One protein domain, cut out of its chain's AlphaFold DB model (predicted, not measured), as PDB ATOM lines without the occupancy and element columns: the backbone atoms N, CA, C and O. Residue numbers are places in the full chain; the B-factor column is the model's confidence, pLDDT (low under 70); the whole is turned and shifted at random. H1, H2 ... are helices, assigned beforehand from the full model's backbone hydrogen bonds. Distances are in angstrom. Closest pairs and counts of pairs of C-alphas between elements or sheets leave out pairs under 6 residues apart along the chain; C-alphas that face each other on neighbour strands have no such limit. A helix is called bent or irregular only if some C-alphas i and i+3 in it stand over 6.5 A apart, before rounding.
ATOM      1  N   ILE A 167    -120.668  90.110  16.576       50.28
ATOM      2  CA  ILE A 167    -119.919  89.274  17.528       50.28
ATOM      3  C   ILE A 167    -118.419  89.609  17.495       50.28
ATOM      4  O   ILE A 167    -117.793  89.747  18.547       50.28
ATOM      5  N   THR A 168    -117.840  89.819  16.308       54.75
ATOM      6  CA  THR A 168    -116.401  90.120  16.165       54.75
ATOM      7  C   THR A 168    -116.035  91.482  16.775       54.75
ATOM      8  O   THR A 168    -114.993  91.620  17.415       54.75
ATOM      9  N   ALA A 169    -116.920  92.477  16.649       55.69
ATOM     10  CA  ALA A 169    -116.723  93.806  17.229       55.69
ATOM     11  C   ALA A 169    -116.852  93.844  18.765       55.69
ATOM     12  O   ALA A 169    -116.269  94.718  19.404       55.69
ATOM     13  N   SER A 170    -117.593  92.909  19.368       55.22
ATOM     14  CA  SER A 170    -117.875  92.884  20.812       55.22
ATOM     15  C   SER A 170    -116.905  92.018  21.630       55.22
ATOM     16  O   SER A 170    -116.735  92.274  22.820       55.22
ATOM     17  N   THR A 171    -116.227  91.039  21.017       57.12
ATOM     18  CA  THR A 171    -115.306  90.106  21.711       57.12
ATOM     19  C   THR A 171    -113.815  90.428  21.554       57.12
ATOM     20  O   THR A 171    -112.989  89.795  22.209       57.12
ATOM     21  N   GLY A 172    -113.430  91.388  20.704       65.25
ATOM     22  CA  GLY A 172    -112.015  91.740  20.488       65.25
ATOM     23  C   GLY A 172    -111.183  90.632  19.824       65.25
ATOM     24  O   GLY A 172    -109.951  90.686  19.815       65.25
ATOM     25  N   PHE A 173    -111.843  89.616  19.264       67.44
ATOM     26  CA  PHE A 173    -111.190  88.507  18.586       67.44
ATOM     27  C   PHE A 173    -110.565  88.971  17.272       67.44
ATOM     28  O   PHE A 173    -111.234  89.507  16.390       67.44
ATOM     29  N   THR A 174    -109.273  88.697  17.109       76.12
ATOM     30  CA  THR A 174    -108.576  88.865  15.835       76.12
ATOM     31  C   THR A 174    -107.780  87.603  15.525       76.12
ATOM     32  O   THR A 174    -107.174  87.002  16.415       76.12
ATOM     33  N   PHE A 175    -107.748  87.193  14.254       76.12
ATOM     34  CA  PHE A 175    -106.967  86.028  13.822       76.12
ATOM     35  C   PHE A 175    -105.475  86.104  14.198       76.12
ATOM     36  O   PHE A 175    -104.927  85.076  14.596       76.12
ATOM     37  N   PRO A 176    -104.804  87.274  14.142       76.69
ATOM     38  CA  PRO A 176    -103.437  87.410  14.642       76.69
ATOM     39  C   PRO A 176    -103.294  87.096  16.137       76.69
ATOM     40  O   PRO A 176    -102.372  86.374  16.514       76.69
ATOM     41  N   LEU A 177    -104.214  87.583  16.981       74.62
ATOM     42  CA  LEU A 177    -104.193  87.318  18.422       74.62
ATOM     43  C   LEU A 177    -104.456  85.836  18.716       74.62
ATOM     44  O   LEU A 177    -103.714  85.209  19.466       74.62
ATOM     45  N   TYR A 178    -105.460  85.260  18.056       78.38
ATOM     46  CA  TYR A 178    -105.763  83.833  18.131       78.38
ATOM     47  C   TYR A 178    -104.553  82.972  17.740       78.38
ATOM     48  O   TYR A 178    -104.152  82.084  18.492       78.38
ATOM     49  N   ARG A 179    -103.892  83.289  16.618       80.12
ATOM     50  CA  ARG A 179    -102.689  82.583  16.163       80.12
ATOM     51  C   ARG A 179    -101.550  82.674  17.177       80.12
ATOM     52  O   ARG A 179    -100.896  81.666  17.434       80.12
ATOM     53  N   ALA A 180    -101.329  83.846  17.768       77.19
ATOM     54  CA  ALA A 180    -100.302  84.033  18.790       77.19
ATOM     55  C   ALA A 180    -100.575  83.184  20.044       77.19
ATOM     56  O   ALA A 180     -99.657  82.557  20.573       77.19
ATOM     57  N   ILE A 181    -101.835  83.101  20.485       78.81
ATOM     58  CA  ILE A 181    -102.229  82.265  21.627       78.81
ATOM     59  C   ILE A 181    -102.081  80.774  21.304       78.81
ATOM     60  O   ILE A 181    -101.570  80.032  22.142       78.81
ATOM     61  N   CYS A 182    -102.449  80.326  20.101       83.50
ATOM     62  CA  CYS A 182    -102.240  78.938  19.679       83.50
ATOM     63  C   CYS A 182    -100.753  78.560  19.658       83.50
ATOM     64  O   CYS A 182    -100.389  77.514  20.185       83.50
ATOM     65  N   VAL A 183     -99.890  79.431  19.122       78.81
ATOM     66  CA  VAL A 183     -98.433  79.213  19.109       78.81
ATOM     67  C   VAL A 183     -97.870  79.159  20.528       78.81
ATOM     68  O   VAL A 183     -97.118  78.244  20.863       78.81
ATOM     69  N   LYS A 184     -98.279  80.095  21.392       79.38
ATOM     70  CA  LYS A 184     -97.854  80.143  22.797       79.38
ATOM     71  C   LYS A 184     -98.235  78.872  23.564       79.38
ATOM     72  O   LYS A 184     -97.428  78.378  24.339       79.38
ATOM     73  N   ASN A 185     -99.437  78.348  23.336       78.62
ATOM     74  CA  ASN A 185     -99.965  77.175  24.041       78.62
ATOM     75  C   ASN A 185     -99.723  75.852  23.296       78.62
ATOM     76  O   ASN A 185    -100.283  74.829  23.677       78.62
ATOM     77  N   LYS A 186     -98.917  75.862  22.223       82.31
ATOM     78  CA  LYS A 186     -98.600  74.679  21.404       82.31
ATOM     79  C   LYS A 186     -99.847  73.952  20.873       82.31
ATOM     80  O   LYS A 186     -99.879  72.730  20.761       82.31
ATOM     81  N   LEU A 187    -100.882  74.712  20.516       85.62
ATOM     82  CA  LEU A 187    -102.143  74.198  19.978       85.62
ATOM     83  C   LEU A 187    -102.210  74.355  18.459       85.62
ATOM     84  O   LEU A 187    -101.800  75.369  17.891       85.62
ATOM     85  N   CYS A 188    -102.802  73.372  17.789       86.12
ATOM     86  CA  CYS A 188    -103.110  73.457  16.370       86.12
ATOM     87  C   CYS A 188    -104.251  74.458  16.117       86.12
ATOM     88  O   CYS A 188    -105.335  74.338  16.686       86.12
ATOM     89  N   GLN A 189    -104.038  75.394  15.188       84.44
ATOM     90  CA  GLN A 189    -105.030  76.406  14.784       84.44
ATOM     91  C   GLN A 189    -106.263  75.817  14.076       84.44
ATOM     92  O   GLN A 189    -107.267  76.500  13.897       84.44
ATOM     93  N   HIS A 190    -106.175  74.570  13.617       83.06
ATOM     94  CA  HIS A 190    -107.259  73.924  12.886       83.06
ATOM     95  C   HIS A 190    -108.126  73.056  13.800       83.06
ATOM     96  O   HIS A 190    -109.344  73.102  13.701       83.06
ATOM     97  N   CYS A 191    -107.516  72.309  14.729       84.94
ATOM     98  CA  CYS A 191    -108.240  71.337  15.554       84.94
ATOM     99  C   CYS A 191    -108.232  71.612  17.064       84.94
ATOM    100  O   CYS A 191    -108.825  70.841  17.815       84.94
ATOM    101  N   HIS A 192    -107.529  72.653  17.526       85.25
ATOM    102  CA  HIS A 192    -107.321  73.002  18.943       85.25
ATOM    103  C   HIS A 192    -106.664  71.932  19.825       85.25
ATOM    104  O   HIS A 192    -106.502  72.148  21.024       85.25
ATOM    105  N   LYS A 193    -106.249  70.793  19.262       83.38
ATOM    106  CA  LYS A 193    -105.458  69.787  19.978       83.38
ATOM    107  C   LYS A 193    -103.995  70.219  20.052       83.38
ATOM    108  O   LYS A 193    -103.556  71.070  19.273       83.38
ATOM    109  N   ALA A 194    -103.244  69.602  20.961       83.94
ATOM    110  CA  ALA A 194    -101.798  69.762  21.029       83.94
ATOM    111  C   ALA A 194    -101.171  69.468  19.657       83.94
ATOM    112  O   ALA A 194    -101.490  68.466  19.008       83.94
ATOM    113  N   TYR A 195    -100.317  70.378  19.207       80.75
ATOM    114  CA  TYR A 195     -99.574  70.213  17.970       80.75
ATOM    115  C   TYR A 195     -98.526  69.119  18.203       80.75
ATOM    116  O   TYR A 195     -97.694  69.242  19.093       80.75
ATOM    117  N   ASN A 196     -98.627  68.010  17.473       78.56
ATOM    118  CA  ASN A 196     -97.868  66.780  17.727       78.56
ATOM    119  C   ASN A 196     -97.166  66.275  16.456       78.56
ATOM    120  O   ASN A 196     -97.358  66.827  15.372       78.56
ATOM    121  N   SER A 197     -96.391  65.195  16.576       72.25
ATOM    122  CA  SER A 197     -95.640  64.591  15.464       72.25
ATOM    123  C   SER A 197     -96.504  64.244  14.247       72.25
ATOM    124  O   SER A 197     -96.025  64.359  13.126       72.25
ATOM    125  N   ALA A 198     -97.790  63.924  14.434       75.56
ATOM    126  CA  ALA A 198     -98.723  63.668  13.335       75.56
ATOM    127  C   ALA A 198     -99.071  64.927  12.512       75.56
ATOM    128  O   ALA A 198     -99.451  64.803  11.350       75.56
ATOM    129  N   HIS A 199     -98.955  66.130  13.084       76.31
ATOM    130  CA  HIS A 199     -99.098  67.388  12.337       76.31
ATOM    131  C   HIS A 199     -97.839  67.692  11.513       76.31
ATOM    132  O   HIS A 199     -97.953  68.154  10.380       76.31
ATOM    133  N   ILE A 200     -96.662  67.368  12.062       71.94
ATOM    134  CA  ILE A 200     -95.363  67.540  11.400       71.94
ATOM    135  C   ILE A 200     -95.226  66.545  10.236       71.94
ATOM    136  O   ILE A 200     -94.948  66.939   9.108       71.94
ATOM    137  N   SER A 201     -95.498  65.257  10.475       70.56
ATOM    138  CA  SER A 201     -95.315  64.194   9.476       70.56
ATOM    139  C   SER A 201     -96.235  64.334   8.261       70.56
ATOM    140  O   SER A 201     -95.857  63.957   7.156       70.56
ATOM    141  N   ASN A 202     -97.449  64.859   8.459       69.75
ATOM    142  CA  ASN A 202     -98.442  65.025   7.396       69.75
ATOM    143  C   ASN A 202     -98.420  66.421   6.753       69.75
ATOM    144  O   ASN A 202     -99.208  66.664   5.837       69.75
ATOM    145  N   LEU A 203     -97.586  67.348   7.260       67.00
ATOM    146  CA  LEU A 203     -97.519  68.767   6.863       67.00
ATOM    147  C   LEU A 203     -98.893  69.474   6.830       67.00
ATOM    148  O   LEU A 203     -99.075  70.506   6.182       67.00
ATOM    149  N   SER A 204     -99.885  68.899   7.509       73.00
ATOM    150  CA  SER A 204    -101.287  69.305   7.510       73.00
ATOM    151  C   SER A 204    -101.986  68.749   8.755       73.00
ATOM    152  O   SER A 204    -101.510  67.800   9.382       73.00
ATOM    153  N   CYS A 205    -103.105  69.356   9.162       79.62
ATOM    154  CA  CYS A 205    -103.861  68.853  10.306       79.62
ATOM    155  C   CYS A 205    -104.716  67.641   9.888       79.62
ATOM    156  O   CYS A 205    -105.575  67.795   9.023       79.62
ATOM    157  N   PRO A 206    -104.554  66.460  10.522       75.69
ATOM    158  CA  PRO A 206    -105.351  65.274  10.197       75.69
ATOM    159  C   PRO A 206    -106.754  65.290  10.834       75.69
ATOM    160  O   PRO A 206    -107.534  64.361  10.646       75.69
ATOM    161  N   ASN A 207    -107.067  66.307  11.643       79.56
ATOM    162  CA  ASN A 207    -108.326  66.424  12.376       79.56
ATOM    163  C   ASN A 207    -109.261  67.442  11.705       79.56
ATOM    164  O   ASN A 207    -108.802  68.374  11.053       79.56
ATOM    165  N   VAL A 208    -110.568  67.287  11.935       80.69
ATOM    166  CA  VAL A 208    -111.616  68.193  11.432       80.69
ATOM    167  C   VAL A 208    -111.445  69.609  11.993       80.69
ATOM    168  O   VAL A 208    -111.089  69.776  13.163       80.69
ATOM    169  N   GLU A 209    -111.729  70.615  11.159       80.81
ATOM    170  CA  GLU A 209    -111.700  72.019  11.562       80.81
ATOM    171  C   GLU A 209    -112.714  72.317  12.670       80.81
ATOM    172  O   GLU A 209    -113.901  72.004  12.563       80.81
ATOM    173  N   VAL A 210    -112.246  72.978  13.722       84.00
ATOM    174  CA  VAL A 210    -113.094  73.508  14.793       84.00
ATOM    175  C   VAL A 210    -113.925  74.696  14.323       84.00
ATOM    176  O   VAL A 210    -113.482  75.525  13.521       84.00
ATOM    177  N   SER A 211    -115.139  74.811  14.861       81.19
ATOM    178  CA  SER A 211    -116.050  75.885  14.484       81.19
ATOM    179  C   SER A 211    -115.517  77.249  14.932       81.19
ATOM    180  O   SER A 211    -114.732  77.360  15.876       81.19
ATOM    181  N   MET A 212    -115.979  78.325  14.290       77.75
ATOM    182  CA  MET A 212    -115.625  79.686  14.711       77.75
ATOM    183  C   MET A 212    -115.986  79.945  16.179       77.75
ATOM    184  O   MET A 212    -115.206  80.577  16.883       77.75
ATOM    185  N   LYS A 213    -117.106  79.387  16.664       80.81
ATOM    186  CA  LYS A 213    -117.525  79.474  18.070       80.81
ATOM    187  C   LYS A 213    -116.456  78.927  19.018       80.81
ATOM    188  O   LYS A 213    -116.064  79.610  19.958       80.81
ATOM    189  N   ASP A 214    -115.905  77.761  18.700       80.69
ATOM    190  CA  ASP A 214    -114.855  77.142  19.511       80.69
ATOM    191  C   ASP A 214    -113.557  77.965  19.489       80.69
ATOM    192  O   ASP A 214    -112.809  77.974  20.468       80.69
ATOM    193  N   LYS A 215    -113.265  78.667  18.381       83.50
ATOM    194  CA  LYS A 215    -112.090  79.556  18.261       83.50
ATOM    195  C   LYS A 215    -112.230  80.775  19.177       83.50
ATOM    196  O   LYS A 215    -111.257  81.156  19.831       83.50
ATOM    197  N   PHE A 216    -113.435  81.344  19.270       80.75
ATOM    198  CA  PHE A 216    -113.744  82.431  20.207       80.75
ATOM    199  C   PHE A 216    -113.663  81.970  21.669       80.75
ATOM    200  O   PHE A 216    -113.056  82.656  22.496       80.75
ATOM    201  N   ASP A 217    -114.218  80.798  21.981       81.56
ATOM    202  CA  ASP A 217    -114.212  80.245  23.340       81.56
ATOM    203  C   ASP A 217    -112.788  79.925  23.815       81.56
ATOM    204  O   ASP A 217    -112.440  80.190  24.968       81.56
ATOM    205  N   LEU A 218    -111.933  79.408  22.923       82.12
ATOM    206  CA  LEU A 218    -110.522  79.156  23.217       82.12
ATOM    207  C   LEU A 218    -109.767  80.456  23.517       82.12
ATOM    208  O   LEU A 218    -109.032  80.523  24.503       82.12
ATOM    209  N   LEU A 219    -109.961  81.485  22.683       81.06
ATOM    210  CA  LEU A 219    -109.335  82.790  22.890       81.06
ATOM    211  C   LEU A 219    -109.761  83.383  24.237       81.06
ATOM    212  O   LEU A 219    -108.910  83.833  25.002       81.06
ATOM    213  N   SER A 220    -111.058  83.345  24.540       80.50
ATOM    214  CA  SER A 220    -111.618  83.901  25.776       80.50
ATOM    215  C   SER A 220    -111.070  83.187  27.014       80.50
ATOM    216  O   SER A 220    -110.628  83.843  27.956       80.50
ATOM    217  N   ARG A 221    -111.012  81.849  26.984       80.12
ATOM    218  CA  ARG A 221    -110.503  81.016  28.084       80.12
ATOM    219  C   ARG A 221    -109.019  81.262  28.360       80.12
ATOM    220  O   ARG A 221    -108.646  81.577  29.483       80.12
ATOM    221  N   LEU A 222    -108.182  81.181  27.324       77.25
ATOM    222  CA  LEU A 222    -106.727  81.318  27.462       77.25
ATOM    223  C   LEU A 222    -106.275  82.764  27.708       77.25
ATOM    224  O   LEU A 222    -105.164  82.986  28.187       77.25
ATOM    225  N   SER A 223    -107.126  83.748  27.402       68.75
ATOM    226  CA  SER A 223    -106.884  85.149  27.764       68.75
ATOM    227  C   SER A 223    -107.262  85.451  29.222       68.75
ATOM    228  O   SER A 223    -106.669  86.347  29.816       68.75
ATOM    229  N   GLN A 224    -108.217  84.715  29.811       64.75
ATOM    230  CA  GLN A 224    -108.664  84.899  31.202       64.75
ATOM    231  C   GLN A 224    -107.776  84.217  32.249       64.75
ATOM    232  O   GLN A 224    -107.682  84.716  33.366       64.75
ATOM    233  N   GLU A 225    -107.094  83.119  31.916       58.88
ATOM    234  CA  GLU A 225    -106.215  82.395  32.855       58.88
ATOM    235  C   GLU A 225    -104.896  83.132  33.188       58.88
ATOM    236  O   GLU A 225    -104.032  82.593  33.880       58.88
ATOM    237  N   GLN A 226    -104.721  84.383  32.746       54.22
ATOM    238  CA  GLN A 226    -103.575  85.213  33.123       54.22
ATOM    239  C   GLN A 226    -103.899  86.108  34.335       54.22
ATOM    240  O   GLN A 226    -104.833  86.909  34.261       54.22
TER     241      GLN A 226
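Overview. This is residues 167 to 226 of the 295 residues of an uncharacterized protein of Puccinia graminis f. sp. tritici (UniProt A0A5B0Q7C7). Two helices, H2 and H4, cross steeply and touch, and from them the chain makes a wide loop that runs out to the short helix H3 at the far end and comes back. The short helix H1 lies at the opposite end of the long axis, near H4, while H3 touches no other helix. The printed part has 60 residues with four named helices, in the order H1, H2, H3, H4, and no named strand; the class is all helix, with 33 residues in the helices. The whole is elongated, with spans of 38 by 23 by 16 A, and only just compact, close to loose, with a radius of gyration of the C-alphas of 12.0 A.

Arrangement. The printed part begins with H1, residues 167 to 171. A tight link of 3 residues joins it to H2, residues 175 to 184, yet H1 and H2 are apart. After a long link of 12 residues comes H3, residues 197 to 201, and after a short link of 10 residues comes H4, residues 212 to 224. H1 is close to H4 but not clearly touching it: their closest C-alphas, those of Thr 171 and Phe 216, are 8.0 A apart. H2 and H4 touch, and their closest C-alphas are those of Tyr 178 and Leu 219, 6.0 A apart. These two helices run the same way at a steep tilt of 58 degrees, with their centres 10.6 A apart. H3 is apart from H1, from H2 and from H4. In H1, H2, H3 and H4 every backbone O i to N i+4 pair is within hydrogen-bond range.

Along the chain. H1 begins at C-alpha 167, (-119.919, 89.274, 17.528), and has 5 residues. H2, from Phe 175 to Lys 184, is 14.1 A long from first to last C-alpha and begins at (-106.967, 86.028, 13.822). H3, from Ser 197 to Ser 201, has 5 residues. H4, from Met 212 to Gln 224, is the longest helix, with 13 residues and 18.6 A from first to last C-alpha; its last C-alpha is at (-108.664, 84.899, 31.202). No helix is bent or irregular.

Size, cuts and confidence. The two C-alphas farthest apart are those of Ser 170, in H1, and Ser 201, in H3, at 38.2 A. The first and last printed C-alphas, of Ile 167 and Gln 226, are 23.0 A apart. The printed part has no cut. The long link is the one from H2 to H3, residues 185 to 196, whose C-alphas lie 4 to 14 A from the mean of the C-alphas. The mean pLDDT of the printed part is 75.6; residues 167 to 173, 202 to 203 and 223 to 226 are under 70, and H1 has a mean of 55.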